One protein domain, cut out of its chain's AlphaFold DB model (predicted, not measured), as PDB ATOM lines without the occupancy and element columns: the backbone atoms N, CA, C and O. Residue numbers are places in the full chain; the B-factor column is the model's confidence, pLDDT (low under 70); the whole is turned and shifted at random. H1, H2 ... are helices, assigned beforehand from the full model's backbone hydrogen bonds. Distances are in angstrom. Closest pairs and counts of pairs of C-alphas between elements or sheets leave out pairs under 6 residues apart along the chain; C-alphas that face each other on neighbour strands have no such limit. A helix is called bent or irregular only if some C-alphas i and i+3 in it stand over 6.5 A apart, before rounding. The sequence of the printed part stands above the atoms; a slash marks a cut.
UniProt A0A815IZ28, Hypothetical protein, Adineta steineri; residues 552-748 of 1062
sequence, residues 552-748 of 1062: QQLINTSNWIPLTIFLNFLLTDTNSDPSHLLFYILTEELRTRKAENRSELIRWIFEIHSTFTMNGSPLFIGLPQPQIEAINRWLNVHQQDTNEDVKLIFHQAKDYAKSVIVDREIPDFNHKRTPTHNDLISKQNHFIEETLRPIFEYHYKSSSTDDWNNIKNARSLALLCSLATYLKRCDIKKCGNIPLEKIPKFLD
ATOM      1  N   GLN A 552     247.420 153.575 166.594       60.94
ATOM      2  CA  GLN A 552     246.474 153.758 165.489       60.94
ATOM      3  C   GLN A 552     246.172 152.434 164.785       60.94
ATOM      4  O   GLN A 552     245.025 152.214 164.403       60.94
ATOM      5  N   GLN A 553     247.142 151.532 164.644       61.88
ATOM      6  CA  GLN A 553     246.902 150.221 164.040       61.88
ATOM      7  C   GLN A 553     246.051 149.349 164.974       61.88
ATOM      8  O   GLN A 553     245.062 148.760 164.536       61.88
ATOM      9  N   LEU A 554     246.346 149.366 166.279       63.56
ATOM     10  CA  LEU A 554     245.598 148.629 167.309       63.56
ATOM     11  C   LEU A 554     244.119 149.051 167.437       63.56
ATOM     12  O   LEU A 554     243.296 148.237 167.850       63.56
ATOM     13  N   ILE A 555     243.776 150.300 167.095       63.62
ATOM     14  CA  ILE A 555     242.417 150.857 167.252       63.62
ATOM     15  C   ILE A 555     241.650 150.969 165.920       63.62
ATOM     16  O   ILE A 555     240.423 150.878 165.923       63.62
ATOM     17  N   ASN A 556     242.334 151.134 164.780       60.50
ATOM     18  CA  ASN A 556     241.681 151.175 163.462       60.50
ATOM     19  C   ASN A 556     241.475 149.783 162.833       60.50
ATOM     20  O   ASN A 556     240.701 149.656 161.882       60.50
ATOM     21  N   THR A 557     242.131 148.734 163.343       61.47
ATOM     22  CA  THR A 557     241.884 147.353 162.893       61.47
ATOM     23  C   THR A 557     240.528 146.856 163.409       61.47
ATOM     24  O   THR A 557     240.152 147.102 164.549       61.47
ATOM     25  N   SER A 558     239.796 146.086 162.598       61.28
ATOM     26  CA  SER A 558     238.529 145.434 162.988       61.28
ATOM     27  C   SER A 558     238.672 144.360 164.083       61.28
ATOM     28  O   SER A 558     237.676 143.844 164.596       61.28
ATOM     29  N   ASN A 559     239.910 144.014 164.434       72.31
ATOM     30  CA  ASN A 559     240.265 143.016 165.423       72.31
ATOM     31  C   ASN A 559     240.541 143.680 166.781       72.31
ATOM     32  O   ASN A 559     241.608 144.246 167.002       72.31
ATOM     33  N   TRP A 560     239.594 143.554 167.710       80.81
ATOM     34  CA  TRP A 560     239.712 144.078 169.075       80.81
ATOM     35  C   TRP A 560     240.559 143.183 170.007       80.81
ATOM     36  O   TRP A 560     240.796 143.569 171.152       80.81
ATOM     37  N   ILE A 561     241.025 142.006 169.552       79.62
ATOM     38  CA  ILE A 561     241.801 141.049 170.369       79.62
ATOM     39  C   ILE A 561     243.107 141.666 170.904       79.62
ATOM     40  O   ILE A 561     243.292 141.621 172.120       79.62
ATOM     41  N   PRO A 562     243.997 142.280 170.089       77.88
ATOM     42  CA  PRO A 562     245.265 142.819 170.593       77.88
ATOM     43  C   PRO A 562     245.035 143.929 171.624       77.88
ATOM     44  O   PRO A 562     245.641 143.928 172.694       77.88
ATOM     45  N   LEU A 563     244.075 144.817 171.339       84.44
ATOM     46  CA  LEU A 563     243.651 145.892 172.233       84.44
ATOM     47  C   LEU A 563     243.068 145.360 173.553       84.44
ATOM     48  O   LEU A 563     243.327 145.937 174.604       84.44
ATOM     49  N   THR A 564     242.330 144.244 173.522       86.25
ATOM     50  CA  THR A 564     241.812 143.593 174.737       86.25
ATOM     51  C   THR A 564     242.921 142.948 175.563       86.25
ATOM     52  O   THR A 564     242.893 143.061 176.784       86.25
ATOM     53  N   ILE A 565     243.912 142.307 174.933       83.25
ATOM     54  CA  ILE A 565     245.055 141.719 175.651       83.25
ATOM     55  C   ILE A 565     245.869 142.822 176.345       83.25
ATOM     56  O   ILE A 565     246.217 142.678 177.516       83.25
ATOM     57  N   PHE A 566     246.110 143.942 175.655       85.44
ATOM     58  CA  PHE A 566     246.786 145.109 176.225       85.44
ATOM     59  C   PHE A 566     245.971 145.750 177.363       85.44
ATOM     60  O   PHE A 566     246.491 145.948 178.457       85.44
ATOM     61  N   LEU A 567     244.666 145.975 177.167       89.44
ATOM     62  CA  LEU A 567     243.771 146.486 178.214       89.44
ATOM     63  C   LEU A 567     243.714 145.553 179.437       89.44
ATOM     64  O   LEU A 567     243.715 146.029 180.568       89.44
ATOM     65  N   ASN A 568     243.699 144.233 179.232       88.00
ATOM     66  CA  ASN A 568     243.724 143.251 180.315       88.00
ATOM     67  C   ASN A 568     245.039 143.292 181.104       88.00
ATOM     68  O   ASN A 568     245.014 143.207 182.330       88.00
ATOM     69  N   PHE A 569     246.175 143.468 180.421       87.25
ATOM     70  CA  PHE A 569     247.464 143.706 181.069       87.25
ATOM     71  C   PHE A 569     247.423 144.972 181.941       87.25
ATOM     72  O   PHE A 569     247.703 144.876 183.136       87.25
ATOM     73  N   LEU A 570     246.957 146.111 181.408       88.69
ATOM     74  CA  LEU A 570     246.848 147.368 182.170       88.69
ATOM     75  C   LEU A 570     245.870 147.293 183.358       88.69
ATOM     76  O   LEU A 570     245.969 148.092 184.283       88.69
ATOM     77  N   LEU A 571     244.912 146.362 183.336       87.19
ATOM     78  CA  LEU A 571     243.968 146.107 184.432       87.19
ATOM     79  C   LEU A 571     244.479 145.090 185.468       87.19
ATOM     80  O   LEU A 571     243.849 144.950 186.517       87.19
ATOM     81  N   THR A 572     245.568 144.373 185.174       85.94
ATOM     82  CA  THR A 572     246.094 143.276 186.009       85.94
ATOM     83  C   THR A 572     247.456 143.607 186.630       85.94
ATOM     84  O   THR A 572     247.696 143.234 187.777       85.94
ATOM     85  N   ASP A 573     248.341 144.314 185.918       82.62
ATOM     86  CA  ASP A 573     249.606 144.811 186.478       82.62
ATOM     87  C   ASP A 573     249.329 145.979 187.436       82.62
ATOM     88  O   ASP A 573     248.803 147.020 187.043       82.62
ATOM     89  N   THR A 574     249.720 145.819 188.701       75.25
ATOM     90  CA  THR A 574     249.541 146.820 189.766       75.25
ATOM     91  C   THR A 574     250.299 148.126 189.530       75.25
ATOM     92  O   THR A 574     250.000 149.119 190.195       75.25
ATOM     93  N   ASN A 575     251.263 148.143 188.605       77.19
ATOM     94  CA  ASN A 575     252.055 149.320 188.241       77.19
ATOM     95  C   ASN A 575     251.475 150.084 187.035       77.19
ATOM     96  O   ASN A 575     251.949 151.176 186.723       77.19
ATOM     97  N   SER A 576     250.475 149.520 186.353       84.31
ATOM     98  CA  SER A 576     249.832 150.122 185.180       84.31
ATOM     99  C   SER A 576     248.578 150.921 185.553       84.31
ATOM    100  O   SER A 576     247.903 150.630 186.541       84.31
ATOM    101  N   ASP A 577     248.223 151.918 184.735       87.06
ATOM    102  CA  ASP A 577     246.956 152.645 184.857       87.06
ATOM    103  C   ASP A 577     246.155 152.566 183.545       87.06
ATOM    104  O   ASP A 577     246.541 153.177 182.554       87.06
ATOM    105  N   PRO A 578     244.998 151.878 183.500       92.12
ATOM    106  CA  PRO A 578     244.188 151.784 182.284       92.12
ATOM    107  C   PRO A 578     243.515 153.116 181.900       92.12
ATOM    108  O   PRO A 578     242.853 153.188 180.862       92.12
ATOM    109  N   SER A 579     243.625 154.162 182.730       93.12
ATOM    110  CA  SER A 579     242.933 155.444 182.536       93.12
ATOM    111  C   SER A 579     243.290 156.116 181.205       93.12
ATOM    112  O   SER A 579     242.388 156.616 180.529       93.12
ATOM    113  N   HIS A 580     244.561 156.085 180.789       92.56
ATOM    114  CA  HIS A 580     245.042 156.691 179.539       92.56
ATOM    115  C   HIS A 580     244.432 156.007 178.314       92.56
ATOM    116  O   HIS A 580     243.843 156.676 177.459       92.56
ATOM    117  N   LEU A 581     244.486 154.672 178.268       91.94
ATOM    118  CA  LEU A 581     243.911 153.874 177.184       91.94
ATOM    119  C   LEU A 581     242.381 154.004 177.113       91.94
ATOM    120  O   LEU A 581     241.824 154.198 176.031       91.94
ATOM    121  N   LEU A 582     241.691 153.943 178.257       93.31
ATOM    122  CA  LEU A 582     240.233 154.094 178.321       93.31
ATOM    123  C   LEU A 582     239.788 155.498 177.879       93.31
ATOM    124  O   LEU A 582     238.830 155.619 177.113       93.31
ATOM    125  N   PHE A 583     240.504 156.552 178.286       94.44
ATOM    126  CA  PHE A 583     240.261 157.917 177.816       94.44
ATOM    127  C   PHE A 583     240.489 158.058 176.305       94.44
ATOM    128  O   PHE A 583     239.657 158.657 175.611       94.44
ATOM    129  N   TYR A 584     241.569 157.479 175.770       92.06
ATOM    130  CA  TYR A 584     241.845 157.499 174.333       92.06
ATOM    131  C   TYR A 584     240.705 156.834 173.542       92.06
ATOM    132  O   TYR A 584     240.165 157.430 172.609       92.06
ATOM    133  N   ILE A 585     240.281 155.628 173.941       90.19
ATOM    134  CA  ILE A 585     239.190 154.893 173.278       90.19
ATOM    135  C   ILE A 585     237.881 155.699 173.316       90.19
ATOM    136  O   ILE A 585     237.223 155.857 172.284       90.19
ATOM    137  N   LEU A 586     237.509 156.251 174.475       92.06
ATOM    138  CA  LEU A 586     236.254 156.995 174.638       92.06
ATOM    139  C   LEU A 586     236.242 158.330 173.878       92.06
ATOM    140  O   LEU A 586     235.201 158.714 173.343       92.06
ATOM    141  N   THR A 587     237.373 159.034 173.785       91.38
ATOM    142  CA  THR A 587     237.466 160.279 172.999       91.38
ATOM    143  C   THR A 587     237.490 160.023 171.489       91.38
ATOM    144  O   THR A 587     236.928 160.807 170.721       91.38
ATOM    145  N   GLU A 588     238.043 158.895 171.043       87.38
ATOM    146  CA  GLU A 588     237.978 158.471 169.640       87.38
ATOM    147  C   GLU A 588     236.560 158.001 169.245       87.38
ATOM    148  O   GLU A 588     236.051 158.316 168.159       87.38
ATOM    149  N   GLU A 589     235.849 157.336 170.160       86.19
ATOM    150  CA  GLU A 589     234.437 156.993 169.978       86.19
ATOM    151  C   GLU A 589     233.526 158.240 169.995       86.19
ATOM    152  O   GLU A 589     232.588 158.336 169.200       86.19
ATOM    153  N   LEU A 590     233.828 159.247 170.823       88.44
ATOM    154  CA  LEU A 590     233.145 160.549 170.818       88.44
ATOM    155  C   LEU A 590     233.274 161.254 169.455       88.44
ATOM    156  O   LEU A 590     232.285 161.786 168.945       88.44
ATOM    157  N   ARG A 591     234.470 161.234 168.848       84.88
ATOM    158  CA  ARG A 591     234.735 161.851 167.535       84.88
ATOM    159  C   ARG A 591     233.913 161.203 166.419       84.88
ATOM    160  O   ARG A 591     233.335 161.897 165.577       84.88
ATOM    161  N   THR A 592     233.866 159.871 166.414       81.88
ATOM    162  CA  THR A 592     233.202 159.066 165.375       81.88
ATOM    163  C   THR A 592     231.683 158.976 165.546       81.88
ATOM    164  O   THR A 592     230.963 158.804 164.556       81.88
ATOM    165  N   ARG A 593     231.154 159.146 166.764       83.38
ATOM    166  CA  ARG A 593     229.707 159.210 167.002       83.38
ATOM    167  C   ARG A 593     229.077 160.478 166.422       83.38
ATOM    168  O   ARG A 593     229.607 161.586 166.478       83.38
ATOM    169  N   LYS A 594     227.856 160.309 165.913       77.25
ATOM    170  CA  LYS A 594     226.950 161.416 165.589       77.25
ATOM    171  C   LYS A 594     226.190 161.809 166.856       77.25
ATOM    172  O   LYS A 594     225.545 160.952 167.464       77.25
ATOM    173  N   ALA A 595     226.208 163.083 167.229       73.50
ATOM    174  CA  ALA A 595     225.237 163.636 168.170       73.50
ATOM    175  C   ALA A 595     223.973 164.066 167.406       73.50
ATOM    176  O   ALA A 595     224.074 164.522 166.270       73.50
ATOM    177  N   GLU A 596     222.794 163.920 168.012       70.50
ATOM    178  CA  GLU A 596     221.562 164.520 167.467       70.50
ATOM    179  C   GLU A 596     221.496 166.014 167.807       70.50
ATOM    180  O   GLU A 596     221.233 166.840 166.940       70.50
ATOM    181  N   ASN A 597     221.802 166.362 169.062       77.44
ATOM    182  CA  ASN A 597     221.688 167.713 169.611       77.44
ATOM    183  C   ASN A 597     222.981 168.124 170.334       77.44
ATOM    184  O   ASN A 597     223.570 167.308 171.048       77.44
ATOM    185  N   ARG A 598     223.361 169.412 170.261       79.44
ATOM    186  CA  ARG A 598     224.538 169.971 170.966       79.44
ATOM    187  C   ARG A 598     224.546 169.644 172.465       79.44
ATOM    188  O   ARG A 598     225.585 169.307 173.017       79.44
ATOM    189  N   SER A 599     223.387 169.690 173.123       79.81
ATOM    190  CA  SER A 599     223.248 169.397 174.558       79.81
ATOM    191  C   SER A 599     223.525 167.935 174.931       79.81
ATOM    192  O   SER A 599     223.891 167.654 176.070       79.81
ATOM    193  N   GLU A 600     223.393 166.988 173.996       83.00
ATOM    194  CA  GLU A 600     223.854 165.613 174.210       83.00
ATOM    195  C   GLU A 600     225.374 165.497 174.070       83.00
ATOM    196  O   GLU A 600     225.997 164.804 174.870       83.00
ATOM    197  N   LEU A 601     225.963 166.221 173.117       85.19
ATOM    198  CA  LEU A 601     227.408 166.247 172.910       85.19
ATOM    199  C   LEU A 601     228.142 166.903 174.094       85.19
ATOM    200  O   LEU A 601     229.102 166.331 174.601       85.19
ATOM    201  N   ILE A 602     227.632 168.031 174.606       84.69
ATOM    202  CA  ILE A 602     228.142 168.684 175.827       84.69
ATOM    203  C   ILE A 602     228.022 167.749 177.039       84.69
ATOM    204  O   ILE A 602     228.985 167.623 177.791       84.69
ATOM    205  N   ARG A 603     226.895 167.031 177.204       85.38
ATOM    206  CA  ARG A 603     226.767 166.005 178.259       85.38
ATOM    207  C   ARG A 603     227.879 164.964 178.146       85.38
ATOM    208  O   ARG A 603     228.553 164.710 179.133       85.38
ATOM    209  N   TRP A 604     228.076 164.368 176.971       88.94
ATOM    210  CA  TRP A 604     229.095 163.332 176.771       88.94
ATOM    211  C   TRP A 604     230.516 163.834 177.042       88.94
ATOM    212  O   TRP A 604     231.306 163.125 177.665       88.94
ATOM    213  N   ILE A 605     230.822 165.065 176.630       89.81
ATOM    214  CA  ILE A 605     232.093 165.727 176.940       89.81
ATOM    215  C   ILE A 605     232.242 165.918 178.448       89.81
ATOM    216  O   ILE A 605     233.289 165.575 178.984       89.81
ATOM    217  N   PHE A 606     231.211 166.386 179.155       89.56
ATOM    218  CA  PHE A 606     231.282 166.581 180.604       89.56
ATOM    219  C   PHE A 606     231.347 165.257 181.395       89.56
ATOM    220  O   PHE A 606     232.061 165.165 182.396       89.56
ATOM    221  N   GLU A 607     230.681 164.197 180.929       90.50
ATOM    222  CA  GLU A 607     230.775 162.839 181.492       90.50
ATOM    223  C   GLU A 607     232.198 162.266 181.361       90.50
ATOM    224  O   GLU A 607     232.726 161.710 182.326       90.50
ATOM    225  N   ILE A 608     232.858 162.453 180.210       92.38
ATOM    226  CA  ILE A 608     234.278 162.103 180.026       92.38
ATOM    227  C   ILE A 608     235.181 163.023 180.864       92.38
ATOM    228  O   ILE A 608     236.054 162.535 181.583       92.38
ATOM    229  N   HIS A 609     234.965 164.341 180.818       91.38
ATOM    230  CA  HIS A 609     235.807 165.331 181.491       91.38
ATOM    231  C   HIS A 609     235.863 165.084 183.003       91.38
ATOM    232  O   HIS A 609     236.944 164.887 183.563       91.38
ATOM    233  N   SER A 610     234.691 164.961 183.629       89.81
ATOM    234  CA  SER A 610     234.552 164.690 185.064       89.81
ATOM    235  C   SER A 610     235.033 163.306 185.500       89.81
ATOM    236  O   SER A 610     235.296 163.112 186.685       89.81
ATOM    237  N   THR A 611     235.212 162.359 184.575       91.75
ATOM    238  CA  THR A 611     235.767 161.028 184.877       91.75
ATOM    239  C   THR A 611     237.293 160.974 184.722       91.75
ATOM    240  O   THR A 611     237.962 160.366 185.564       91.75
ATOM    241  N   PHE A 612     237.857 161.627 183.698       93.69
ATOM    242  CA  PHE A 612     239.246 161.405 183.261       93.69
ATOM    243  C   PHE A 612     240.193 162.611 183.333       93.69
ATOM    244  O   PHE A 612     241.405 162.418 183.370       93.69
ATOM    245  N   THR A 613     239.690 163.849 183.291       92.62
ATOM    246  CA  THR A 613     240.549 165.038 183.067       92.62
ATOM    247  C   THR A 613     240.345 166.175 184.065       92.62
ATOM    248  O   THR A 613     241.191 167.060 184.135       92.62
ATOM    249  N   MET A 614     239.283 166.150 184.872       87.69
ATOM    250  CA  MET A 614     239.141 167.040 186.029       87.69
ATOM    251  C   MET A 614     240.067 166.613 187.177       87.69
ATOM    252  O   MET A 614     240.261 165.423 187.426       87.69
ATOM    253  N   ASN A 615     240.603 167.580 187.923       84.69
ATOM    254  CA  ASN A 615     241.453 167.292 189.077       84.69
ATOM    255  C   ASN A 615     240.661 166.523 190.159       84.69
ATOM    256  O   ASN A 615     239.566 166.925 190.557       84.69
ATOM    257  N   GLY A 616     241.206 165.398 190.624       81.88
ATOM    258  CA  GLY A 616     240.541 164.505 191.577       81.88
ATOM    259  C   GLY A 616     239.451 163.606 190.979       81.88
ATOM    260  O   GLY A 616     238.661 163.044 191.743       81.88
ATOM    261  N   SER A 617     239.389 163.456 189.650       88.88
ATOM    262  CA  SER A 617     238.512 162.480 188.990       88.88
ATOM    263  C   SER A 617     238.969 161.024 189.239       88.88
ATOM    264  O   SER A 617     240.146 160.779 189.515       88.88
ATOM    265  N   PRO A 618     238.072 160.017 189.167       87.94
ATOM    266  CA  PRO A 618     238.403 158.629 189.532       87.94
ATOM    267  C   PRO A 618     239.392 157.920 188.590       87.94
ATOM    268  O   PRO A 618     240.039 156.953 189.004       87.94
ATOM    269  N   LEU A 619     239.495 158.380 187.339       92.19
ATOM    270  CA  LEU A 619     240.414 157.889 186.304       92.19
ATOM    271  C   LEU A 619     241.282 159.043 185.771       92.19
ATOM    272  O   LEU A 619     241.428 159.216 184.564       92.19
ATOM    273  N   PHE A 620     241.771 159.905 186.669       92.94
ATOM    274  CA  PHE A 620     242.517 161.107 186.299       92.94
ATOM    275  C   PHE A 620     243.832 160.778 185.577       92.94
ATOM    276  O   PHE A 620     244.764 160.261 186.185       92.94
ATOM    277  N   ILE A 621     243.934 161.150 184.298       92.56
ATOM    278  CA  ILE A 621     245.079 160.808 183.436       92.56
ATOM    279  C   ILE A 621     246.342 161.653 183.683       92.56
ATOM    280  O   ILE A 621     247.340 161.454 182.997       92.56
ATOM    281  N   GLY A 622     246.338 162.599 184.629       89.75
ATOM    282  CA  GLY A 622     247.529 163.403 184.947       89.75
ATOM    283  C   GLY A 622     247.748 164.647 184.075       89.75
ATOM    284  O   GLY A 622     248.884 165.099 183.953       89.75
ATOM    285  N   LEU A 623     246.696 165.211 183.463       90.00
ATOM    286  CA  LEU A 623     246.837 166.399 182.607       90.00
ATOM    287  C   LEU A 623     247.465 167.604 183.341       90.00
ATOM    288  O   LEU A 623     247.081 167.897 184.477       90.00
ATOM    289  N   PRO A 624     248.331 168.389 182.670       88.88
ATOM    290  CA  PRO A 624     248.773 169.689 183.166       88.88
ATOM    291  C   PRO A 624     247.603 170.657 183.402       88.88
ATOM    292  O   PRO A 624     246.744 170.838 182.537       88.88
ATOM    293  N   GLN A 625     247.628 171.360 184.539       88.00
ATOM    294  CA  GLN A 625     246.602 172.326 184.960       88.00
ATOM    295  C   GLN A 625     246.141 173.312 183.853       88.00
ATOM    296  O   GLN A 625     244.928 173.478 183.704       88.00
ATOM    297  N   PRO A 626     247.017 173.904 183.005       89.00
ATOM    298  CA  PRO A 626     246.573 174.804 181.932       89.00
ATOM    299  C   PRO A 626     245.662 174.145 180.883       89.00
ATOM    300  O   PRO A 626     244.806 174.820 180.312       89.00
ATOM    301  N   GLN A 627     245.810 172.837 180.635       87.81
ATOM    302  CA  GLN A 627     244.952 172.087 179.709       87.81
ATOM    303  C   GLN A 627     243.583 171.791 180.336       87.81
ATOM    304  O   GLN A 627     242.559 171.942 179.671       87.81
ATOM    305  N   ILE A 628     243.547 171.454 181.631       89.19
ATOM    306  CA  ILE A 628     242.295 171.296 182.393       89.19
ATOM    307  C   ILE A 628     241.510 172.614 182.369       89.19
ATOM    308  O   ILE A 628     240.322 172.637 182.047       89.19
ATOM    309  N   GLU A 629     242.190 173.736 182.617       87.12
ATOM    310  CA  GLU A 629     241.595 175.071 182.535       87.12
ATOM    311  C   GLU A 629     241.149 175.457 181.124       87.12
ATOM    312  O   GLU A 629     240.154 176.165 180.986       87.12
ATOM    313  N   ALA A 630     241.841 175.015 180.070       86.81
ATOM    314  CA  ALA A 630     241.397 175.226 178.694       86.81
ATOM    315  C   ALA A 630     240.063 174.510 178.417       86.81
ATOM    316  O   ALA A 630     239.140 175.142 177.902       86.81
ATOM    317  N   ILE A 631     239.925 173.246 178.835       88.00
ATOM    318  CA  ILE A 631     238.688 172.456 178.698       88.00
ATOM    319  C   ILE A 631     237.544 173.090 179.511       88.00
ATOM    320  O   ILE A 631     236.459 173.327 178.976       88.00
ATOM    321  N   ASN A 632     237.802 173.459 180.769       86.25
ATOM    322  CA  ASN A 632     236.845 174.160 181.634       86.25
ATOM    323  C   ASN A 632     236.404 175.518 181.060       86.25
ATOM    324  O   ASN A 632     235.221 175.867 181.076       86.25
ATOM    325  N   ARG A 633     237.343 176.311 180.533       84.50
ATOM    326  CA  ARG A 633     237.056 177.605 179.897       84.50
ATOM    327  C   ARG A 633     236.258 177.425 178.608       84.50
ATOM    328  O   ARG A 633     235.347 178.212 178.357       84.50
ATOM    329  N   TRP A 634     236.547 176.379 177.831       84.38
ATOM    330  CA  TRP A 634     235.767 176.040 176.644       84.38
ATOM    331  C   TRP A 634     234.309 175.733 177.014       84.38
ATOM    332  O   TRP A 634     233.414 176.419 176.520       84.38
ATOM    333  N   LEU A 635     234.084 174.815 177.968       82.31
ATOM    334  CA  LEU A 635     232.751 174.392 178.434       82.31
ATOM    335  C   LEU A 635     231.856 175.561 178.879       82.31
ATOM    336  O   LEU A 635     230.648 175.531 178.650       82.31
ATOM    337  N   ASN A 636     232.444 176.594 179.488       75.50
ATOM    338  CA  ASN A 636     231.709 177.760 179.985       75.50
ATOM    339  C   ASN A 636     231.433 178.831 178.909       75.50
ATOM    340  O   ASN A 636     230.406 179.509 178.974       75.50
ATOM    341  N   VAL A 637     232.341 179.020 177.943       68.06
ATOM    342  CA  VAL A 637     232.317 180.165 177.006       68.06
ATOM    343  C   VAL A 637     231.717 179.810 175.640       68.06
ATOM    344  O   VAL A 637     231.025 180.626 175.031       68.06
ATOM    345  N   HIS A 638     231.965 178.601 175.137       62.78
ATOM    346  CA  HIS A 638     231.811 178.286 173.716       62.78
ATOM    347  C   HIS A 638     230.400 177.771 173.393       62.78
ATOM    348  O   HIS A 638     230.153 176.582 173.181       62.78
ATOM    349  N   GLN A 639     229.430 178.689 173.365       59.38
ATOM    350  CA  GLN A 639     228.043 178.378 172.986       59.38
ATOM    351  C   GLN A 639     227.788 178.412 171.466       59.38
ATOM    352  O   GLN A 639     226.743 177.928 171.034       59.38
ATOM    353  N   GLN A 640     228.716 178.953 170.662       59.12
ATOM    354  CA  GLN A 640     228.507 179.245 169.230       59.12
ATOM    355  C   GLN A 640     229.221 178.287 168.250       59.12
ATOM    356  O   GLN A 640     228.843 178.247 167.083       59.12
ATOM    357  N   ASP A 641     230.204 177.505 168.707       72.12
ATOM    358  CA  ASP A 641     231.030 176.595 167.891       72.12
ATOM    359  C   ASP A 641     230.212 175.547 167.113       72.12
ATOM    360  O   ASP A 641     229.118 175.162 167.538       72.12
ATOM    361  N   THR A 642     230.751 174.974 166.033       73.94
ATOM    362  CA  THR A 642     230.074 173.871 165.330       73.94
ATOM    363  C   THR A 642     230.185 172.549 166.099       73.94
ATOM    364  O   THR A 642     231.048 172.366 166.953       73.94
ATOM    365  N   ASN A 643     229.319 171.576 165.788       75.38
ATOM    366  CA  ASN A 643     229.344 170.258 166.442       75.38
ATOM    367  C   ASN A 643     230.629 169.443 166.178       75.38
ATOM    368  O   ASN A 643     230.855 168.464 166.885       75.38
ATOM    369  N   GLU A 644     231.448 169.806 165.184       76.75
ATOM    370  CA  GLU A 644     232.723 169.124 164.931       76.75
ATOM    371  C   GLU A 644     233.882 169.787 165.693       76.75
ATOM    372  O   GLU A 644     234.677 169.065 166.293       76.75
ATOM    373  N   ASP A 645     233.910 171.121 165.812       76.81
ATOM    374  CA  ASP A 645     234.867 171.841 166.679       76.81
ATOM    375  C   ASP A 645     234.752 171.357 168.135       76.81
ATOM    376  O   ASP A 645     235.741 171.051 168.799       76.81
ATOM    377  N   VAL A 646     233.509 171.175 168.594       77.38
ATOM    378  CA  VAL A 646     233.155 170.639 169.917       77.38
ATOM    379  C   VAL A 646     233.794 169.267 170.188       77.38
ATOM    380  O   VAL A 646     234.139 168.967 171.330       77.38
ATOM    381  N   LYS A 647     233.991 168.418 169.168       80.88
ATOM    382  CA  LYS A 647     234.656 167.108 169.326       80.88
ATOM    383  C   LYS A 647     236.176 167.223 169.444       80.88
ATOM    384  O   LYS A 647     236.809 166.300 169.958       80.88
ATOM    385  N   LEU A 648     236.767 168.320 168.972       84.50
ATOM    386  CA  LEU A 648     238.211 168.566 169.018       84.50
ATOM    387  C   LEU A 648     238.684 169.086 170.386       84.50
ATOM    388  O   LEU A 648     239.890 169.140 170.614       84.50
ATOM    389  N   ILE A 649     237.768 169.378 171.321       87.12
ATOM    390  CA  ILE A 649     238.064 169.832 172.695       87.12
ATOM    391  C   ILE A 649     239.145 168.994 173.403       87.12
ATOM    392  O   ILE A 649     239.985 169.531 174.122       87.12
ATOM    393  N   PHE A 650     239.157 167.676 173.179       90.44
ATOM    394  CA  PHE A 650     240.096 166.756 173.817       90.44
ATOM    395  C   PHE A 650     241.386 166.518 173.019       90.44
ATOM    396  O   PHE A 650     242.168 165.679 173.448       90.44
ATOM    397  N   HIS A 651     241.649 167.204 171.898       88.81
ATOM    398  CA  HIS A 651     242.802 166.894 171.032       88.81
ATOM    399  C   HIS A 651     244.128 166.892 171.810       88.81
ATOM    400  O   HIS A 651     244.771 165.853 171.897       88.81
ATOM    401  N   GLN A 652     244.463 167.996 172.491       88.38
ATOM    402  CA  GLN A 652     245.699 168.117 173.284       88.38
ATOM    403  C   GLN A 652     245.788 167.077 174.415       88.38
ATOM    404  O   GLN A 652     246.849 166.511 174.667       88.38
ATOM    405  N   ALA A 653     244.663 166.792 175.077       91.12
ATOM    406  CA  ALA A 653     244.586 165.779 176.127       91.12
ATOM    407  C   ALA A 653     244.762 164.353 175.574       91.12
ATOM    408  O   ALA A 653     245.338 163.495 176.240       91.12
ATOM    409  N   LYS A 654     244.274 164.094 174.354       90.44
ATOM    410  CA  LYS A 654     244.395 162.810 173.658       90.44
ATOM    411  C   LYS A 654     245.798 162.610 173.089       90.44
ATOM    412  O   LYS A 654     246.278 161.485 173.113       90.44
ATOM    413  N   ASP A 655     246.464 163.673 172.640       89.69
ATOM    414  CA  ASP A 655     247.875 163.632 172.233       89.69
ATOM    415  C   ASP A 655     248.768 163.278 173.429       89.69
ATOM    416  O   ASP A 655     249.583 162.365 173.329       89.69
ATOM    417  N   TYR A 656     248.543 163.921 174.583       91.50
ATOM    418  CA  TYR A 656     249.215 163.587 175.843       91.50
ATOM    419  C   TYR A 656     248.923 162.147 176.298       91.50
ATOM    420  O   TYR A 656     249.837 161.408 176.652       91.50
ATOM    421  N   ALA A 657     247.660 161.703 176.247       91.69
ATOM    422  CA  ALA A 657     247.329 160.311 176.547       91.69
ATOM    423  C   ALA A 657     248.022 159.345 175.570       91.69
ATOM    424  O   ALA A 657     248.535 158.316 175.997       91.69
ATOM    425  N   LYS A 658     248.097 159.688 174.275       89.69
ATOM    426  CA  LYS A 658     248.790 158.884 173.262       89.69
ATOM    427  C   LYS A 658     250.285 158.775 173.565       89.69
ATOM    428  O   LYS A 658     250.792 157.659 173.528       89.69
ATOM    429  N   SER A 659     250.977 159.878 173.863       90.06
ATOM    430  CA  SER A 659     252.412 159.831 174.177       90.06
ATOM    431  C   SER A 659     252.667 158.991 175.427       90.06
ATOM    432  O   SER A 659     253.484 158.086 175.384       90.06
ATOM    433  N   VAL A 660     251.873 159.150 176.492       90.31
ATOM    434  CA  VAL A 660     251.994 158.310 177.699       90.31
ATOM    435  C   VAL A 660     251.820 156.809 177.403       90.31
ATOM    436  O   VAL A 660     252.562 155.992 177.951       90.31
ATOM    437  N   ILE A 661     250.899 156.429 176.511       88.81
ATOM    438  CA  ILE A 661     250.716 155.020 176.125       88.81
ATOM    439  C   ILE A 661     251.902 154.513 175.271       88.81
ATOM    440  O   ILE A 661     252.358 153.390 175.484       88.81
ATOM    441  N   VAL A 662     252.422 155.313 174.327       87.62
ATOM    442  CA  VAL A 662     253.566 154.934 173.460       87.62
ATOM    443  C   VAL A 662     254.888 154.895 174.225       87.62
ATOM    444  O   VAL A 662     255.650 153.949 174.068       87.62
ATOM    445  N   ASP A 663     255.162 155.900 175.051       85.81
ATOM    446  CA  ASP A 663     256.480 156.134 175.651       85.81
ATOM    447  C   ASP A 663     256.709 155.297 176.927       85.81
ATOM    448  O   ASP A 663     257.843 155.169 177.387       85.81
ATOM    449  N   ARG A 664     255.639 154.732 177.510       86.75
ATOM    450  CA  ARG A 664     255.676 153.945 178.758       86.75
ATOM    451  C   ARG A 664     254.930 152.617 178.650       86.75
ATOM    452  O   ARG A 664     255.533 151.559 178.787       86.75
ATOM    453  N   GLU A 665     253.621 152.658 178.406       86.56
ATOM    454  CA  GLU A 665     252.749 151.490 178.621       86.56
ATOM    455  C   GLU A 665     252.939 150.382 177.575       86.56
ATOM    456  O   GLU A 665     252.914 149.201 177.920       86.56
ATOM    457  N   ILE A 666     253.172 150.744 176.309       85.56
ATOM    458  CA  ILE A 666     253.517 149.794 175.241       85.56
ATOM    459  C   ILE A 666     254.906 149.168 175.467       85.56
ATOM    460  O   ILE A 666     254.997 147.941 175.402       85.56
ATOM    461  N   PRO A 667     255.971 149.931 175.793       83.62
ATOM    462  CA  PRO A 667     257.241 149.371 176.245       83.62
ATOM    463  C   PRO A 667     257.089 148.413 177.430       83.62
ATOM    464  O   PRO A 667     257.558 147.279 177.334       83.62
ATOM    465  N   ASP A 668     256.405 148.808 178.507       83.12
ATOM    466  CA  ASP A 668     256.186 147.955 179.686       83.12
ATOM    467  C   ASP A 668     255.467 146.648 179.322       83.12
ATOM    468  O   ASP A 668     255.868 145.569 179.767       83.12
ATOM    469  N   PHE A 669     254.437 146.723 178.476       83.00
ATOM    470  CA  PHE A 669     253.732 145.553 177.954       83.00
ATOM    471  C   PHE A 669     254.643 144.659 177.109       83.00
ATOM    472  O   PHE A 669     254.696 143.454 177.349       83.00
ATOM    473  N   ASN A 670     255.392 145.223 176.159       80.06
ATOM    474  CA  ASN A 670     256.271 144.465 175.268       80.06
ATOM    475  C   ASN A 670     257.394 143.740 176.034       80.06
ATOM    476  O   ASN A 670     257.708 142.603 175.691       80.06
ATOM    477  N   HIS A 671     257.946 144.335 177.100       74.56
ATOM    478  CA  HIS A 671     258.952 143.681 177.952       74.56
ATOM    479  C   HIS A 671     258.367 142.573 178.850       74.56
ATOM    480  O   HIS A 671     259.072 141.622 179.181       74.56
ATOM    481  N   LYS A 672     257.094 142.680 179.257       75.19
ATOM    482  CA  LYS A 672     256.420 141.714 180.154       75.19
ATOM    483  C   LYS A 672     255.608 140.641 179.404       75.19
ATOM    484  O   LYS A 672     255.127 139.690 180.023       75.19
ATOM    485  N   ARG A 673     255.418 140.779 178.089       68.12
ATOM    486  CA  ARG A 673     254.580 139.901 177.257       68.12
ATOM    487  C   ARG A 673     255.290 138.595 176.898       68.12
ATOM    488  O   ARG A 673     256.200 138.576 176.077       68.12
ATOM    489  N   THR A 674     254.762 137.472 177.381       52.19
ATOM    490  CA  THR A 674     255.050 136.157 176.790       52.19
ATOM    491  C   THR A 674     254.264 135.954 175.478       52.19
ATOM    492  O   THR A 674     253.123 136.426 175.345       52.19
ATOM    493  N   PRO A 675     254.842 135.271 174.471       51.22
ATOM    494  CA  PRO A 675     254.178 135.040 173.192       51.22
ATOM    495  C   PRO A 675     252.991 134.083 173.371       51.22
ATOM    496  O   PRO A 675     253.143 132.934 173.772       51.22
ATOM    497  N   THR A 676     251.792 134.570 173.066       50.19
ATOM    498  CA  THR A 676     250.525 133.826 173.170       50.19
ATOM    499  C   THR A 676     250.084 133.312 171.793       50.19
ATOM    500  O   THR A 676     250.128 134.066 170.823       50.19
ATOM    501  N   HIS A 677     249.661 132.045 171.697       47.69
ATOM    502  CA  HIS A 677     249.325 131.388 170.422       47.69
ATOM    503  C   HIS A 677     248.061 131.957 169.738       47.69
ATOM    504  O   HIS A 677     247.065 132.281 170.386       47.69
ATOM    505  N   ASN A 678     248.096 132.030 168.401       52.50
ATOM    506  CA  ASN A 678     247.145 132.768 167.554       52.50
ATOM    507  C   ASN A 678     246.019 131.899 166.925       52.50
ATOM    508  O   ASN A 678     245.814 131.944 165.718       52.50
ATOM    509  N   ASP A 679     245.228 131.169 167.723       49.62
ATOM    510  CA  ASP A 679     244.037 130.426 167.222       49.62
ATOM    511  C   ASP A 679     242.682 131.124 167.490       49.62
ATOM    512  O   ASP A 679     241.626 130.758 166.963       49.62
ATOM    513  N   LEU A 680     242.685 132.173 168.315       53.59
ATOM    514  CA  LEU A 680     241.468 132.743 168.915       53.59
ATOM    515  C   LEU A 680     240.687 133.708 168.001       53.59
ATOM    516  O   LEU A 680     239.582 134.135 168.349       53.59
ATOM    517  N   ILE A 681     241.214 134.009 166.810       55.69
ATOM    518  CA  ILE A 681     240.619 134.932 165.825       55.69
ATOM    519  C   ILE A 681     239.200 134.485 165.425       55.69
ATOM    520  O   ILE A 681     238.299 135.311 165.290       55.69
ATOM    521  N   SER A 682     238.962 133.173 165.337       54.91
ATOM    522  CA  SER A 682     237.653 132.584 165.002       54.91
ATOM    523  C   SER A 682     236.539 132.857 166.030       54.91
ATOM    524  O   SER A 682     235.361 132.672 165.721       54.91
ATOM    525  N   LYS A 683     236.885 133.296 167.251       67.88
ATOM    526  CA  LYS A 683     235.953 133.515 168.373       67.88
ATOM    527  C   LYS A 683     236.169 134.860 169.085       67.88
ATOM    528  O   LYS A 683     235.861 134.971 170.270       67.88
ATOM    529  N   GLN A 684     236.637 135.881 168.358       75.00
ATOM    530  CA  GLN A 684     236.931 137.246 168.833       75.00
ATOM    531  C   GLN A 684     236.062 137.719 170.016       75.00
ATOM    532  O   GLN A 684     236.579 137.912 171.114       75.00
ATOM    533  N   ASN A 685     234.741 137.842 169.849       79.50
ATOM    534  CA  ASN A 685     233.868 138.394 170.897       79.50
ATOM    535  C   ASN A 685     233.777 137.517 172.161       79.50
ATOM    536  O   ASN A 685     233.577 138.048 173.250       79.50
ATOM    537  N   HIS A 686     233.935 136.197 172.039       81.62
ATOM    538  CA  HIS A 686     233.939 135.286 173.185       81.62
ATOM    539  C   HIS A 686     235.257 135.381 173.958       81.62
ATOM    540  O   HIS A 686     235.221 135.488 175.179       81.62
ATOM    541  N   PHE A 687     236.394 135.440 173.254       84.06
ATOM    542  CA  PHE A 687     237.702 135.674 173.871       84.06
ATOM    543  C   PHE A 687     237.752 137.017 174.616       84.06
ATOM    544  O   PHE A 687     238.255 137.084 175.737       84.06
ATOM    545  N   ILE A 688     237.192 138.076 174.023       84.31
ATOM    546  CA  ILE A 688     237.131 139.410 174.638       84.31
ATOM    547  C   ILE A 688     236.268 139.394 175.904       84.31
ATOM    548  O   ILE A 688     236.678 139.928 176.936       84.31
ATOM    549  N   GLU A 689     235.088 138.763 175.840       86.81
ATOM    550  CA  GLU A 689     234.215 138.610 177.006       86.81
ATOM    551  C   GLU A 689     234.918 137.819 178.113       86.81
ATOM    552  O   GLU A 689     234.935 138.262 179.253       86.81
ATOM    553  N   GLU A 690     235.522 136.677 177.781       85.75
ATOM    554  CA  GLU A 690     236.173 135.769 178.726       85.75
ATOM    555  C   GLU A 690     237.393 136.386 179.413       85.75
ATOM    556  O   GLU A 690     237.499 136.305 180.637       85.75
ATOM    557  N   THR A 691     238.251 137.064 178.646       86.50
ATOM    558  CA  THR A 691     239.442 137.758 179.155       86.50
ATOM    559  C   THR A 691     239.063 138.828 180.179       86.50
ATOM    560  O   THR A 691     239.632 138.878 181.264       86.50
ATOM    561  N   LEU A 692     238.061 139.662 179.872       89.56
ATOM    562  CA  LEU A 692     237.666 140.775 180.742       89.56
ATOM    563  C   LEU A 692     236.651 140.377 181.832       89.56
ATOM    564  O   LEU A 692     236.461 141.138 182.786       89.56
ATOM    565  N   ARG A 693     236.023 139.192 181.746       89.44
ATOM    566  CA  ARG A 693     235.017 138.689 182.704       89.44
ATOM    567  C   ARG A 693     235.435 138.779 184.177       89.44
ATOM    568  O   ARG A 693     234.631 139.316 184.941       89.44
ATOM    569  N   PRO A 694     236.617 138.301 184.625       89.06
ATOM    570  CA  PRO A 694     236.971 138.332 186.048       89.06
ATOM    571  C   PRO A 694     237.057 139.761 186.603       89.06
ATOM    572  O   PRO A 694     236.489 140.044 187.659       89.06
ATOM    573  N   ILE A 695     237.685 140.678 185.862       89.44
ATOM    574  CA  ILE A 695     237.838 142.095 186.230       89.44
ATOM    575  C   ILE A 695     236.476 142.807 186.218       89.44
ATOM    576  O   ILE A 695     236.130 143.541 187.148       89.44
ATOM    577  N   PHE A 696     235.662 142.551 185.192       90.06
ATOM    578  CA  PHE A 696     234.319 143.111 185.063       90.06
ATOM    579  C   PHE A 696     233.395 142.648 186.197       90.06
ATOM    580  O   PHE A 696     232.715 143.466 186.821       90.06
ATOM    581  N   GLU A 697     233.397 141.350 186.514       89.62
ATOM    582  CA  GLU A 697     232.641 140.806 187.641       89.62
ATOM    583  C   GLU A 697     233.141 141.331 188.990       89.62
ATOM    584  O   GLU A 697     232.313 141.576 189.867       89.62
ATOM    585  N   TYR A 698     234.453 141.522 189.169       88.56
ATOM    586  CA  TYR A 698     235.020 142.122 190.378       88.56
ATOM    587  C   TYR A 698     234.471 143.539 190.597       88.56
ATOM    588  O   TYR A 698     233.795 143.781 191.598       88.56
ATOM    589  N   HIS A 699     234.649 144.450 189.632       86.38
ATOM    590  CA  HIS A 699     234.159 145.826 189.776       86.38
ATOM    591  C   HIS A 699     232.628 145.912 189.839       86.38
ATOM    592  O   HIS A 699     232.103 146.774 190.548       86.38
ATOM    593  N   TYR A 700     231.896 145.007 189.176       85.75
ATOM    594  CA  TYR A 700     230.442 144.897 189.325       85.75
ATOM    595  C   TYR A 700     230.049 144.504 190.753       85.75
ATOM    596  O   TYR A 700     229.215 145.175 191.355       85.75
ATOM    597  N   LYS A 701     230.686 143.480 191.340       83.75
ATOM    598  CA  LYS A 701     230.446 143.048 192.730       83.75
ATOM    599  C   LYS A 701     230.805 144.157 193.729       83.75
ATOM    600  O   LYS A 701     230.012 144.432 194.628       83.75
ATOM    601  N   SER A 702     231.920 144.868 193.534       78.06
ATOM    602  CA  SER A 702     232.291 146.046 194.344       78.06
ATOM    603  C   SER A 702     231.300 147.212 194.226       78.06
ATOM    604  O   SER A 702     231.156 147.986 195.172       78.06
ATOM    605  N   SER A 703     230.607 147.328 193.090       69.62
ATOM    606  CA  SER A 703     229.597 148.364 192.815       69.62
ATOM    607  C   SER A 703     228.157 147.897 193.090       69.62
ATOM    608  O   SER A 703     227.216 148.621 192.776       69.62
ATOM    609  N   SER A 704     227.963 146.691 193.644       53.78
ATOM    610  CA  SER A 704     226.670 145.990 193.669       53.78
ATOM    611  C   SER A 704     225.699 146.495 194.746       53.78
ATOM    612  O   SER A 704     225.348 145.781 195.690       53.78
ATOM    613  N   THR A 705     225.181 147.702 194.547       51.06
ATOM    614  CA  THR A 705     223.804 148.054 194.911       51.06
ATOM    615  C   THR A 705     223.051 148.389 193.625       51.06
ATOM    616  O   THR A 705     223.586 149.115 192.796       51.06
ATOM    617  N   ASP A 706     221.813 147.904 193.441       52.62
ATOM    618  CA  ASP A 706     220.987 148.287 192.272       52.62
ATOM    619  C   ASP A 706     220.776 149.817 192.196       52.62
ATOM    620  O   ASP A 706     220.609 150.392 191.119       52.62
ATOM    621  N   ASP A 707     220.886 150.494 193.344       58.22
ATOM    622  CA  ASP A 707     221.301 151.888 193.419       58.22
ATOM    623  C   ASP A 707     222.759 152.066 192.943       58.22
ATOM    624  O   ASP A 707     223.692 152.101 193.751       58.22
ATOM    625  N   TRP A 708     222.938 152.399 191.658       61.34
ATOM    626  CA  TRP A 708     224.128 153.111 191.133       61.34
ATOM    627  C   TRP A 708     224.387 154.471 191.831       61.34
ATOM    628  O   TRP A 708     225.337 155.188 191.529       61.34
ATOM    629  N   ASN A 709     223.505 154.825 192.763       56.44
ATOM    630  CA  ASN A 709     223.408 156.059 193.517       56.44
ATOM    631  C   ASN A 709     224.202 156.038 194.844       56.44
ATOM    632  O   ASN A 709     224.059 156.967 195.639       56.44
ATOM    633  N   ASN A 710     224.976 154.984 195.126       57.72
ATOM    634  CA  ASN A 710     225.686 154.776 196.395       57.72
ATOM    635  C   ASN A 710     227.133 154.322 196.121       57.72
ATOM    636  O   ASN A 710     227.412 153.129 195.977       57.72
ATOM    637  N   ILE A 711     228.057 155.272 195.954       61.66
ATOM    638  CA  ILE A 711     229.298 155.054 195.197       61.66
ATOM    639  C   ILE A 711     230.459 154.676 196.128       61.66
ATOM    640  O   ILE A 711     231.469 155.369 196.231       61.66
ATOM    641  N   LYS A 712     230.338 153.507 196.773       63.78
ATOM    642  CA  LYS A 712     231.337 152.963 197.719       63.78
ATOM    643  C   LYS A 712     232.779 152.938 197.187       63.78
ATOM    644  O   LYS A 712     233.715 153.005 197.976       63.78
ATOM    645  N   ASN A 713     232.970 152.808 195.872       79.38
ATOM    646  CA  ASN A 713     234.274 152.926 195.223       79.38
ATOM    647  C   ASN A 713     234.135 153.638 193.867       79.38
ATOM    648  O   ASN A 713     233.706 153.047 192.874       79.38
ATOM    649  N   ALA A 714     234.545 154.908 193.836       82.25
ATOM    650  CA  ALA A 714     234.499 155.769 192.656       82.25
ATOM    651  C   ALA A 714     235.269 155.201 191.449       82.25
ATOM    652  O   ALA A 714     234.756 155.202 190.331       82.25
ATOM    653  N   ARG A 715     236.478 154.668 191.678       87.44
ATOM    654  CA  ARG A 715     237.336 154.117 190.618       87.44
ATOM    655  C   ARG A 715     236.764 152.822 190.046       87.44
ATOM    656  O   ARG A 715     236.699 152.694 188.830       87.44
ATOM    657  N   SER A 716     236.253 151.918 190.885       87.75
ATOM    658  CA  SER A 716     235.591 150.691 190.402       87.75
ATOM    659  C   SER A 716     234.359 150.984 189.546       87.75
ATOM    660  O   SER A 716     234.194 150.354 188.504       87.75
ATOM    661  N   LEU A 717     233.524 151.957 189.929       87.00
ATOM    662  CA  LEU A 717     232.364 152.336 189.117       87.00
ATOM    663  C   LEU A 717     232.790 152.964 187.779       87.00
ATOM    664  O   LEU A 717     232.259 152.597 186.733       87.00
ATOM    665  N   ALA A 718     233.783 153.860 187.785       90.06
ATOM    666  CA  ALA A 718     234.302 154.473 186.563       90.06
ATOM    667  C   ALA A 718     234.931 153.443 185.601       90.06
ATOM    668  O   ALA A 718     234.655 153.484 184.397       90.06
ATOM    669  N   LEU A 719     235.709 152.481 186.119       91.69
ATOM    670  CA  LEU A 719     236.243 151.357 185.340       91.69
ATOM    671  C   LEU A 719     235.113 150.504 184.758       91.69
ATOM    672  O   LEU A 719     235.083 150.274 183.552       91.69
ATOM    673  N   LEU A 720     234.140 150.098 185.580       90.38
ATOM    674  CA  LEU A 720     233.002 149.280 185.155       90.38
ATOM    675  C   LEU A 720     232.187 149.943 184.035       90.38
ATOM    676  O   LEU A 720     231.828 149.280 183.063       90.38
ATOM    677  N   CYS A 721     231.925 151.248 184.130       90.94
ATOM    678  CA  CYS A 721     231.222 151.998 183.090       90.94
ATOM    679  C   CYS A 721     232.042 152.144 181.799       90.94
ATOM    680  O   CYS A 721     231.488 152.065 180.698       90.94
ATOM    681  N   SER A 722     233.361 152.314 181.917       93.44
ATOM    682  CA  SER A 722     234.274 152.371 180.768       93.44
ATOM    683  C   SER A 722     234.333 151.016 180.053       93.44
ATOM    684  O   SER A 722     234.100 150.944 178.846       93.44
ATOM    685  N   LEU A 723     234.504 149.926 180.808       92.44
ATOM    686  CA  LEU A 723     234.483 148.550 180.305       92.44
ATOM    687  C   LEU A 723     233.127 148.169 179.700       92.44
ATOM    688  O   LEU A 723     233.085 147.577 178.626       92.44
ATOM    689  N   ALA A 724     232.006 148.555 180.315       91.62
ATOM    690  CA  ALA A 724     230.675 148.326 179.747       91.62
ATOM    691  C   ALA A 724     230.447 149.109 178.439       91.62
ATOM    692  O   ALA A 724     229.640 148.691 177.606       91.62
ATOM    693  N   THR A 725     231.160 150.221 178.235       91.88
ATOM    694  CA  THR A 725     231.153 150.960 176.964       91.88
ATOM    695  C   THR A 725     232.010 150.235 175.921       91.88
ATOM    696  O   THR A 725     231.508 149.934 174.839       91.88
ATOM    697  N   TYR A 726     233.238 149.837 176.276       91.50
ATOM    698  CA  TYR A 726     234.142 149.055 175.420       91.50
ATOM    699  C   TYR A 726     233.527 147.725 174.951       91.50
ATOM    700  O   TYR A 726     233.533 147.405 173.763       91.50
ATOM    701  N   LEU A 727     232.908 146.974 175.861       90.56
ATOM    702  CA  LEU A 727     232.223 145.721 175.545       90.56
ATOM    703  C   LEU A 727     230.988 145.955 174.649       90.56
ATOM    704  O   LEU A 727     230.815 145.222 173.675       90.56
ATOM    705  N   LYS A 728     230.187 147.018 174.876       88.62
ATOM    706  CA  LYS A 728     229.104 147.415 173.939       88.62
ATOM    707  C   LYS A 728     229.672 147.772 172.556       88.62
ATOM    708  O   LYS A 728     229.042 147.456 171.551       88.62
ATOM    709  N   ARG A 729     230.858 148.389 172.491       86.00
ATOM    710  CA  ARG A 729     231.569 148.735 171.246       86.00
ATOM    711  C   ARG A 729     232.125 147.509 170.500       86.00
ATOM    712  O   ARG A 729     232.284 147.591 169.281       86.00
ATOM    713  N   CYS A 730     232.341 146.397 171.206       86.44
ATOM    714  CA  CYS A 730     232.695 145.074 170.674       86.44
ATOM    715  C   CYS A 730     231.469 144.173 170.390       86.44
ATOM    716  O   CYS A 730     231.619 142.959 170.271       86.44
ATOM    717  N   ASP A 731     230.252 144.732 170.329       85.31
ATOM    718  CA  ASP A 731     228.975 144.016 170.129       85.31
ATOM    719  C   ASP A 731     228.623 142.956 171.204       85.31
ATOM    720  O   ASP A 731     227.739 142.110 171.018       85.31
ATOM    721  N   ILE A 732     229.258 143.022 172.379       86.31
ATOM    722  CA  ILE A 732     228.996 142.135 173.520       86.31
ATOM    723  C   ILE A 732     227.811 142.683 174.335       86.31
ATOM    724  O   ILE A 732     227.825 143.813 174.821       86.31
ATOM    725  N   LYS A 733     226.758 141.868 174.498       85.38
ATOM    726  CA  LYS A 733     225.491 142.263 175.163       85.38
ATOM    727  C   LYS A 733     225.419 141.902 176.652       85.38
ATOM    728  O   LYS A 733     224.664 142.512 177.412       85.38
ATOM    729  N   LYS A 734     226.192 140.903 177.073       85.12
ATOM    730  CA  LYS A 734     226.305 140.422 178.456       85.12
ATOM    731  C   LYS A 734     227.751 140.017 178.732       85.12
ATOM    732  O   LYS A 734     228.433 139.596 177.807       85.12
ATOM    733  N   CYS A 735     228.180 140.107 179.983       84.50
ATOM    734  CA  CYS A 735     229.461 139.581 180.443       84.50
ATOM    735  C   CYS A 735     229.170 138.562 181.549       84.50
ATOM    736  O   CYS A 735     228.581 138.916 182.576       84.50
ATOM    737  N   GLY A 736     229.464 137.285 181.303       85.12
ATOM    738  CA  GLY A 736     228.978 136.178 182.127       85.12
ATOM    739  C   GLY A 736     227.448 136.192 182.244       85.12
ATOM    740  O   GLY A 736     226.721 136.077 181.249       85.12
ATOM    741  N   ASN A 737     226.959 136.368 183.474       82.88
ATOM    742  CA  ASN A 737     225.530 136.482 183.797       82.88
ATOM    743  C   ASN A 737     225.022 137.935 183.902       82.88
ATOM    744  O   ASN A 737     223.842 138.151 184.186       82.88
ATOM    745  N   ILE A 738     225.877 138.939 183.683       86.31
ATOM    746  CA  ILE A 738     225.548 140.357 183.874       86.31
ATOM    747  C   ILE A 738     225.118 140.985 182.531       86.31
ATOM    748  O   ILE A 738     225.942 141.078 181.617       86.31
ATOM    749  N   PRO A 739     223.861 141.450 182.375       85.12
ATOM    750  CA  PRO A 739     223.417 142.141 181.165       85.12
ATOM    751  C   PRO A 739     223.908 143.597 181.152       85.12
ATOM    752  O   PRO A 739     223.600 144.373 182.061       85.12
ATOM    753  N   LEU A 740     224.619 144.002 180.095       85.44
ATOM    754  CA  LEU A 740     225.233 145.337 180.018       85.44
ATOM    755  C   LEU A 740     224.203 146.472 179.933       85.44
ATOM    756  O   LEU A 740     224.527 147.620 180.231       85.44
ATOM    757  N   GLU A 741     222.956 146.176 179.566       80.56
ATOM    758  CA  GLU A 741     221.847 147.137 179.534       80.56
ATOM    759  C   GLU A 741     221.607 147.821 180.891       80.56
ATOM    760  O   GLU A 741     221.303 149.013 180.918       80.56
ATOM    761  N   LYS A 742     221.812 147.105 182.009       78.94
ATOM    762  CA  LYS A 742     221.617 147.630 183.375       78.94
ATOM    763  C   LYS A 742     222.683 148.636 183.827       78.94
ATOM    764  O   LYS A 742     222.441 149.372 184.780       78.94
ATOM    765  N   ILE A 743     223.858 148.633 183.196       83.56
ATOM    766  CA  ILE A 743     225.051 149.356 183.662       83.56
ATOM    767  C   ILE A 743     225.144 150.724 182.964       83.56
ATOM    768  O   ILE A 743     224.912 150.790 181.751       83.56
ATOM    769  N   PRO A 744     225.491 151.822 183.662       84.94
ATOM    770  CA  PRO A 744     225.758 153.105 183.020       84.94
ATOM    771  C   PRO A 744     226.907 153.017 182.011       84.94
ATOM    772  O   PRO A 744     227.931 152.398 182.292       84.94
ATOM    773  N   LYS A 745     226.736 153.623 180.834       89.00
ATOM    774  CA  LYS A 745     227.712 153.570 179.733       89.00
ATOM    775  C   LYS A 745     227.925 154.963 179.161       89.00
ATOM    776  O   LYS A 745     226.963 155.712 178.970       89.00
ATOM    777  N   PHE A 746     229.177 155.297 178.873       89.69
ATOM    778  CA  PHE A 746     229.515 156.548 178.209       89.69
ATOM    779  C   PHE A 746     228.920 156.566 176.803       89.69
ATOM    780  O   PHE A 746     228.678 155.525 176.189       89.69
ATOM    781  N   LEU A 747     228.660 157.771 176.297       86.94
ATOM    782  CA  LEU A 747     228.186 158.010 174.931       86.94
ATOM    783  C   LEU A 747     226.821 157.374 174.582       86.94
ATOM    784  O   LEU A 747     226.370 157.470 173.437       86.94
ATOM    785  N   ASP A 748     226.129 156.732 175.531       84.19
ATOM    786  CA  ASP A 748     224.879 156.023 175.260       84.19
ATOM    787  C   ASP A 748     223.673 156.978 175.226       84.19
ATOM    788  O   ASP A 748     223.524 157.874 176.069       84.19
TER     789      ASP A 748
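What this domain is: This is residues 552 to 748 of the 1062 residues of the protein "Hypothetical protein" of Adineta steineri (UniProt A0A815IZ28). A core helix, H3, is surrounded by other helices: the long, kinked H6 runs along one side, H4 and H5 are toward one end of the longest axis, and H2 packs on the hairpin of H7 and H8 toward the other. H3, H4 and H6 form a bundle, helices grouped side by side. The printed part has 197 residues with eight named helices, H1 to H8 in order along the chain, and no named strand; its class is all helix. It is compact, with a radius of gyration of the C-alphas of 16.9 A, and its C-alphas span 51 by 40 by 30 A.

Where its parts are: H1 covers residues 552 to 556, beginning at C-alpha 552 (246.474, 153.758, 165.489). H2 is residues 561 to 572, H3 residues 579 to 592, 20.1 A long, and H4 residues 598 to 612, 21.0 A. H5 is residues 625 to 637. H6, residues 645 to 672, is the longest at 39.4 A, beginning at C-alpha 645 (234.867, 171.841, 166.679). H7 is residues 680 to 702, 30.1 A, and H8 residues 714 to 729, 22.7 A, ending at C-alpha 729 (231.569, 148.735, 171.246). H6 and H7 are irregular: C-alphas 649 and 652 are 7.8 A apart, C-alphas 682 and 685 9.1 A. H6 has a kink of 40 degrees near residue 653, H7 one of 46 degrees near residue 694.

How they stand to each other: H3 touches H6 at a steep tilt of 40 degrees, opposite ways; their closest C-alphas, of His 580 and Ala 657, are 5.2 A apart. H3 and H4 form a helical hairpin at a shallow tilt of 11 degrees, closest at Phe 583 and Phe 612, C-alphas 6.5 A apart. H5 and H6 form another, at 29 degrees, where H6 touches with residues 649 to 653 alone; the closest C-alphas, of Ile 631 and Ile 649, are 6.6 A apart. H3 and H8 are close but not clearly touching, with the C-alphas of Leu 582 and Ser 722 closest at 6.7 A. H7 and H8 form a third hairpin at 24 degrees, closest at His 699 and Ser 716, C-alphas 5.1 A apart. H2 touches H7 at a shallow tilt of 25 degrees, the same way, closest at Thr 564 and Ile 688, C-alphas 6.3 A apart. H1 and H2 only just touch, with 3 pairs of C-alphas within 8 A, and only at the corner, closest at Leu 554 and Leu 563, C-alphas 6.0 A apart. H6 and H8 are apart. Every O i to N i+4 pair is within hydrogen-bond range in H1, H2, H3, H4, H5 and H8; H6 has 17 of 24 and H7 15 of 19.

The domain as a whole: The two C-alphas farthest apart, of Gln 640 and His 677, are 52.2 A apart. The printed part has no cut. The links H4 to H5 and H7 to H8 are long. Residues 730 to 748 hold no named element, but 734 to 735 pair with 738 to 739, antiparallel. The mean pLDDT of the printed part is 81.5; residues 552 to 558, 637 to 640, 673 to 683 and 703 to 712 are under 70.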